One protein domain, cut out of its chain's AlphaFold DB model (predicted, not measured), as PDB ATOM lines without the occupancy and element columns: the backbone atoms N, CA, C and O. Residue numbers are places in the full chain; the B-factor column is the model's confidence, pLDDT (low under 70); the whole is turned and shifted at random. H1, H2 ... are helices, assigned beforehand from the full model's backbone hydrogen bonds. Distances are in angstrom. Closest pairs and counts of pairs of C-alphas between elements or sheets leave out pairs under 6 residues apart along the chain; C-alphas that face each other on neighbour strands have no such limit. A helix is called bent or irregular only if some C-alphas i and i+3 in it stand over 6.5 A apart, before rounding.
ATOM      1  N   LEU A   3     153.364 160.458 125.544       89.94
ATOM      2  CA  LEU A   3     153.673 161.729 124.863       89.94
ATOM      3  C   LEU A   3     153.078 162.974 125.547       89.94
ATOM      4  O   LEU A   3     153.653 164.054 125.468       89.94
ATOM      5  N   GLN A   4     151.925 162.845 126.218       90.25
ATOM      6  CA  GLN A   4     151.345 163.966 126.970       90.25
ATOM      7  C   GLN A   4     152.113 164.229 128.268       90.25
ATOM      8  O   GLN A   4     152.246 165.386 128.652       90.25
ATOM      9  N   GLU A   5     152.636 163.178 128.905       91.94
ATOM     10  CA  GLU A   5     153.515 163.301 130.068       91.94
ATOM     11  C   GLU A   5     154.838 163.968 129.683       91.94
ATOM     12  O   GLU A   5     155.256 164.912 130.343       91.94
ATOM     13  N   GLU A   6     155.446 163.565 128.562       93.12
ATOM     14  CA  GLU A   6     156.669 164.206 128.064       93.12
ATOM     15  C   GLU A   6     156.452 165.681 127.722       93.12
ATOM     16  O   GLU A   6     157.300 166.510 128.045       93.12
ATOM     17  N   ARG A   7     155.295 166.037 127.142       93.62
ATOM     18  CA  ARG A   7     154.929 167.445 126.939       93.62
ATOM     19  C   ARG A   7     154.778 168.176 128.272       93.62
ATOM     20  O   ARG A   7     155.331 169.253 128.435       93.62
ATOM     21  N   HIS A   8     154.051 167.592 129.224       94.88
ATOM     22  CA  HIS A   8     153.856 168.196 130.541       94.88
ATOM     23  C   HIS A   8     155.195 168.424 131.252       94.88
ATOM     24  O   HIS A   8     155.440 169.499 131.786       94.88
ATOM     25  N   ARG A   9     156.100 167.451 131.193       95.56
ATOM     26  CA  ARG A   9     157.441 167.582 131.744       95.56
ATOM     27  C   ARG A   9     158.250 168.665 131.031       95.56
ATOM     28  O   ARG A   9     158.853 169.491 131.702       95.56
ATOM     29  N   ALA A  10     158.220 168.708 129.700       94.12
ATOM     30  CA  ALA A  10     158.936 169.723 128.930       94.12
ATOM     31  C   ALA A  10     158.433 171.146 129.229       94.12
ATOM     32  O   ALA A  10     159.236 172.073 129.311       94.12
ATOM     33  N   ASP A  11     157.121 171.303 129.415       96.00
ATOM     34  CA  ASP A  11     156.485 172.596 129.668       96.00
ATOM     35  C   ASP A  11     156.647 173.062 131.127       96.00
ATOM     36  O   ASP A  11     156.725 174.266 131.379       96.00
ATOM     37  N   TYR A  12     156.673 172.134 132.093       96.81
ATOM     38  CA  TYR A  12     156.510 172.467 133.514       96.81
ATOM     39  C   TYR A  12     157.636 171.997 134.453       96.81
ATOM     40  O   TYR A  12     157.716 172.521 135.564       96.81
ATOM     41  N   ASP A  13     158.512 171.061 134.068       96.69
ATOM     42  CA  ASP A  13     159.643 170.619 134.902       96.69
ATOM     43  C   ASP A  13     160.922 171.414 134.554       96.69
ATOM     44  O   ASP A  13     161.556 171.160 133.528       96.69
ATOM     45  N   PRO A  14     161.370 172.357 135.409       95.56
ATOM     46  CA  PRO A  14     162.558 173.173 135.134       95.56
ATOM     47  C   PRO A  14     163.869 172.364 135.139       95.56
ATOM     48  O   PRO A  14     164.908 172.833 134.649       95.56
ATOM     49  N   LEU A  15     163.845 171.153 135.705       96.94
ATOM     50  CA  LEU A  15     164.982 170.238 135.742       96.94
ATOM     51  C   LEU A  15     164.984 169.261 134.566       96.94
ATOM     52  O   LEU A  15     165.960 168.526 134.409       96.94
ATOM     53  N   ALA A  16     163.952 169.272 133.720       95.06
ATOM     54  CA  ALA A  16     163.912 168.429 132.540       95.06
ATOM     55  C   ALA A  16     165.115 168.718 131.628       95.06
ATOM     56  O   ALA A  16     165.497 169.867 131.362       95.06
ATOM     57  N   ARG A  17     165.758 167.644 131.171       95.00
ATOM     58  CA  ARG A  17     166.876 167.670 130.228       95.00
ATOM     59  C   ARG A  17     166.611 166.616 129.174       95.00
ATOM     60  O   ARG A  17     166.235 165.499 129.507       95.00
ATOM     61  N   TYR A  18     166.835 166.988 127.923       93.81
ATOM     62  CA  TYR A  18     166.560 166.140 126.777       93.81
ATOM     63  C   TYR A  18     167.786 166.067 125.881       93.81
ATOM     64  O   TYR A  18     168.419 167.092 125.602       93.81
ATOM     65  N   VAL A  19     168.107 164.870 125.395       96.62
ATOM     66  CA  VAL A  19     169.117 164.707 124.351       96.62
ATOM     67  C   VAL A  19     168.440 164.817 122.990       96.62
ATOM     68  O   VAL A  19     167.356 164.284 122.770       96.62
ATOM     69  N   ARG A  20     169.097 165.479 122.029       97.06
ATOM     70  CA  ARG A  20     168.539 165.714 120.684       97.06
ATOM     71  C   ARG A  20     167.986 164.444 120.030       97.06
ATOM     72  O   ARG A  20     166.920 164.498 119.431       97.06
ATOM     73  N   ALA A  21     168.704 163.326 120.132       97.44
ATOM     74  CA  ALA A  21     168.277 162.059 119.541       97.44
ATOM     75  C   ALA A  21     166.947 161.560 120.133       97.44
ATOM     76  O   ALA A  21     166.077 161.118 119.390       97.44
ATOM     77  N   GLU A  22     166.759 161.694 121.445       93.88
ATOM     78  CA  GLU A  22     165.533 161.286 122.140       93.88
ATOM     79  C   GLU A  22     164.354 162.174 121.734       93.88
ATOM     80  O   GLU A  22     163.270 161.674 121.445       93.88
ATOM     81  N   VAL A  23     164.581 163.489 121.624       95.25
ATOM     82  CA  VAL A  23     163.552 164.438 121.170       95.25
ATOM     83  C   VAL A  23     163.087 164.116 119.752       95.25
ATOM     84  O   VAL A  23     161.889 164.157 119.486       95.25
ATOM     85  N   LEU A  24     164.004 163.767 118.846       97.38
ATOM     86  CA  LEU A  24     163.640 163.393 117.475       97.38
ATOM     87  C   LEU A  24     162.735 162.156 117.451       97.38
ATOM     88  O   LEU A  24     161.712 162.172 116.775       97.38
ATOM     89  N   VAL A  25     163.037 161.141 118.265       95.94
ATOM     90  CA  VAL A  25     162.177 159.955 118.401       95.94
ATOM     91  C   VAL A  25     160.791 160.323 118.944       95.94
ATOM     92  O   VAL A  25     159.783 159.802 118.469       95.94
ATOM     93  N   LEU A  26     160.703 161.234 119.920       95.19
ATOM     94  CA  LEU A  26     159.415 161.708 120.444       95.19
ATOM     95  C   LEU A  26     158.593 162.447 119.380       95.19
ATOM     96  O   LEU A  26     157.379 162.241 119.302       95.19
ATOM     97  N   ILE A  27     159.243 163.274 118.556       95.62
ATOM     98  CA  ILE A  27     158.602 163.979 117.438       95.62
ATOM     99  C   ILE A  27     158.067 162.972 116.419       95.62
ATOM    100  O   ILE A  27     156.882 163.030 116.090       95.62
ATOM    101  N   ASP A  28     158.893 162.020 115.984       97.50
ATOM    102  CA  ASP A  28     158.506 161.006 114.996       97.50
ATOM    103  C   ASP A  28     157.331 160.152 115.492       97.50
ATOM    104  O   ASP A  28     156.365 159.915 114.763       97.50
ATOM    105  N   ASN A  29     157.354 159.753 116.766       96.12
ATOM    106  CA  ASN A  29     156.255 159.012 117.382       96.12
ATOM    107  C   ASN A  29     154.956 159.834 117.445       96.12
ATOM    108  O   ASN A  29     153.867 159.292 117.249       96.12
ATOM    109  N   CYS A  30     155.052 161.138 117.721       96.06
ATOM    110  CA  CYS A  30     153.897 162.036 117.756       96.06
ATOM    111  C   CYS A  30     153.289 162.220 116.359       96.06
ATOM    112  O   CYS A  30     152.083 162.057 116.175       96.06
ATOM    113  N   GLU A  31     154.139 162.489 115.368       97.31
ATOM    114  CA  GLU A  31     153.783 162.571 113.951       97.31
ATOM    115  C   GLU A  31     153.070 161.301 113.477       97.31
ATOM    116  O   GLU A  31     152.017 161.378 112.837       97.31
ATOM    117  N   GLN A  32     153.612 160.129 113.821       97.38
ATOM    118  CA  GLN A  32     153.016 158.849 113.454       97.38
ATOM    119  C   GLN A  32     151.650 158.651 114.118       97.38
ATOM    120  O   GLN A  32     150.685 158.340 113.427       97.38
ATOM    121  N   ALA A  33     151.519 158.923 115.419       94.69
ATOM    122  CA  ALA A  33     150.243 158.790 116.123       94.69
ATOM    123  C   ALA A  33     149.150 159.716 115.554       94.69
ATOM    124  O   ALA A  33     147.984 159.322 115.451       94.69
ATOM    125  N   ILE A  34     149.514 160.940 115.154       95.38
ATOM    126  CA  ILE A  34     148.594 161.881 114.497       95.38
ATOM    127  C   ILE A  34     148.162 161.341 113.133       95.38
ATOM    128  O   ILE A  34     146.969 161.371 112.818       95.38
ATOM    129  N   LYS A  35     149.107 160.833 112.332       98.06
ATOM    130  CA  LYS A  35     148.818 160.216 111.031       98.06
ATOM    131  C   LYS A  35     147.891 159.017 111.199       98.06
ATOM    132  O   LYS A  35     146.847 158.979 110.553       98.06
ATOM    133  N   ASP A  36     148.199 158.105 112.112       97.12
ATOM    134  CA  ASP A  36     147.383 156.919 112.386       97.12
ATOM    135  C   ASP A  36     145.954 157.307 112.769       97.12
ATOM    136  O   ASP A  36     144.990 156.789 112.201       97.12
ATOM    137  N   LEU A  37     145.793 158.291 113.663       96.00
ATOM    138  CA  LEU A  37     144.474 158.799 114.017       96.00
ATOM    139  C   LEU A  37     143.776 159.454 112.821       96.00
ATOM    140  O   LEU A  37     142.572 159.283 112.672       96.00
ATOM    141  N   ALA A  38     144.484 160.203 111.973       96.69
ATOM    142  CA  ALA A  38     143.899 160.870 110.812       96.69
ATOM    143  C   ALA A  38     143.411 159.875 109.746       96.69
ATOM    144  O   ALA A  38     142.335 160.087 109.173       96.69
ATOM    145  N   PHE A  39     144.170 158.797 109.521       97.94
ATOM    146  CA  PHE A  39     143.876 157.736 108.554       97.94
ATOM    147  C   PHE A  39     142.942 156.644 109.093       97.94
ATOM    148  O   PHE A  39     142.376 155.888 108.302       97.94
ATOM    149  N   ALA A  40     142.724 156.577 110.408       98.12
ATOM    150  CA  ALA A  40     141.804 155.621 111.005       98.12
ATOM    151  C   ALA A  40     140.357 155.780 110.479       98.12
ATOM    152  O   ALA A  40     139.902 156.898 110.170       98.12
ATOM    153  N   PRO A  41     139.579 154.680 110.430       98.38
ATOM    154  CA  PRO A  41     138.168 154.717 110.069       98.38
ATOM    155  C   PRO A  41     137.384 155.764 110.867       98.38
ATOM    156  O   PRO A  41     137.641 156.043 112.039       98.38
ATOM    157  N   ARG A  42     136.363 156.361 110.240       97.69
ATOM    158  CA  ARG A  42     135.548 157.405 110.888       97.69
ATOM    159  C   ARG A  42     134.850 156.906 112.162       97.69
ATOM    160  O   ARG A  42     134.643 157.712 113.067       97.69
ATOM    161  N   SER A  43     134.480 155.626 112.226       97.81
ATOM    162  CA  SER A  43     133.942 154.981 113.433       97.81
ATOM    163  C   SER A  43     134.928 155.058 114.593       97.81
ATOM    164  O   SER A  43     134.558 155.472 115.688       97.81
ATOM    165  N   ASP A  44     136.188 154.749 114.319       97.94
ATOM    166  CA  ASP A  44     137.227 154.585 115.331       97.94
ATOM    167  C   ASP A  44     137.680 155.948 115.840       97.94
ATOM    168  O   ASP A  44     137.786 156.158 117.043       97.94
ATOM    169  N   ARG A  45     137.801 156.936 114.942       97.56
ATOM    170  CA  ARG A  45     138.043 158.337 115.325       97.56
ATOM    171  C   ARG A  45     136.945 158.881 116.242       97.56
ATOM    172  O   ARG A  45     137.243 159.584 117.205       97.56
ATOM    173  N   LYS A  46     135.674 158.549 115.974       96.12
ATOM    174  CA  LYS A  46     134.547 158.929 116.845       96.12
ATOM    175  C   LYS A  46     134.608 158.213 118.191       96.12
ATOM    176  O   LYS A  46     134.436 158.865 119.215       96.12
ATOM    177  N   ALA A  47     134.854 156.905 118.194       95.19
ATOM    178  CA  ALA A  47     134.984 156.124 119.421       95.19
ATOM    179  C   ALA A  47     136.132 156.651 120.294       95.19
ATOM    180  O   ALA A  47     135.946 156.861 121.491       95.19
ATOM    181  N   PHE A  48     137.276 156.962 119.681       93.75
ATOM    182  CA  PHE A  48     138.415 157.581 120.349       93.75
ATOM    183  C   PHE A  48     138.064 158.957 120.924       93.75
ATOM    184  O   PHE A  48     138.323 159.207 122.097       93.75
ATOM    185  N   ALA A  49     137.409 159.831 120.151       93.38
ATOM    186  CA  ALA A  49     136.971 161.138 120.645       93.38
ATOM    187  C   ALA A  49     136.020 161.013 121.847       93.38
ATOM    188  O   ALA A  49     136.181 161.731 122.831       93.38
ATOM    189  N   VAL A  50     135.068 160.074 121.807       94.38
ATOM    190  CA  VAL A  50     134.191 159.793 122.952       94.38
ATOM    191  C   VAL A  50     135.007 159.302 124.146       94.38
ATOM    192  O   VAL A  50     134.832 159.812 125.246       94.38
ATOM    193  N   TRP A  51     135.933 158.367 123.942       91.12
ATOM    194  CA  TRP A  51     136.784 157.842 125.010       91.12
ATOM    195  C   TRP A  51     137.662 158.918 125.665       91.12
ATOM    196  O   TRP A  51     137.827 158.900 126.884       91.12
ATOM    197  N   VAL A  52     138.197 159.869 124.891       88.69
ATOM    198  CA  VAL A  52     138.995 160.993 125.413       88.69
ATOM    199  C   VAL A  52     138.119 162.021 126.132       88.69
ATOM    200  O   VAL A  52     138.466 162.465 127.224       88.69
ATOM    201  N   LEU A  53     136.984 162.413 125.541       89.31
ATOM    202  CA  LEU A  53     136.150 163.509 126.050       89.31
ATOM    203  C   LEU A  53     135.228 163.089 127.203       89.31
ATOM    204  O   LEU A  53     134.924 163.898 128.075       89.31
ATOM    205  N   PHE A  54     134.793 161.830 127.220       88.19
ATOM    206  CA  PHE A  54     133.871 161.278 128.215       88.19
ATOM    207  C   PHE A  54     134.583 160.330 129.188       88.19
ATOM    208  O   PHE A  54     134.000 159.348 129.653       88.19
ATOM    209  N   GLN A  55     135.845 160.621 129.525       73.44
ATOM    210  CA  GLN A  55     136.518 159.976 130.652       73.44
ATOM    211  C   GLN A  55     135.637 160.157 131.898       73.44
ATOM    212  O   GLN A  55     135.346 161.279 132.319       73.44
TER     213      GLN A  55
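AT A GLANCE: This is residues 3 to 55 of the 58 residues of an uncharacterized protein of Rhizobium laguerreae (UniProt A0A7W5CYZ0). A flat, open U of three helices, with the longest, H2, as its base: H3 makes one arm at the end of H2, and at the other end the link from H1 makes the other side, with H1 slanting back from it over H2 so that its first residue comes near the middle of H2. The space between H1 and H3 is empty, and residues 49 to 55 at the tip of the H3 arm and residues 38 to 44 at the corner of H2 and H3 stick out. The printed part has 53 residues with three named helices in the order H1, H2, H3 and no named strand, and its class is all helix. It is loose, with a radius of gyration of the C-alphas of 14.3 A, and its C-alphas span 40 by 24 by 9 A.

IN THESE COORDINATES: The printed part begins with H1, residues 3 to 12, whose C-alpha 3 is at (153.673, 161.729, 124.863); it measures 14.1 A from first to last C-alpha. After residues 13 to 19 comes H2, residues 20 to 39, which measures 28.6 A from C-alpha 20 at (168.539, 165.714, 120.684) to C-alpha 39. Residues 40 and 41 follow, and then H3, residues 42 to 53, which measures 16.4 A and ends with C-alpha 53 at (136.150, 163.509, 126.050). No helix is bent or irregular.

HOW THE PARTS SIT: H1 and H2 are close but not clearly touching, with 2 pairs of C-alphas within 8 A; the closest are those of Leu 3 and Cys 30, 7.1 A apart. Their lines stand at a steep tilt of 50 degrees, and they run opposite ways. H2 and H3 are also close but not clearly touching, with 2 pairs of C-alphas within 8 A; the closest are those of Leu 37 and Arg 45, 6.6 A apart. They run opposite ways at a steep tilt of 59 degrees, with their centres 19.7 A apart. H1 and H3 are apart. In H1, H2 and H3 every O i to N i+4 pair is within hydrogen-bond range.

THE WHOLE: The two C-alphas farthest apart are those of Leu 15 and Ser 43, at 41.2 A, while the first and last printed C-alphas, of Leu 3 and Gln 55, are 18.2 A apart. The printed part has no cut. The link from H1 to H2 is short, with 7 residues, and the link from H2 to H3 is tight, with 2 residues; no link is long. The mean pLDDT of the printed part is 94.8, and no printed residue is under 70.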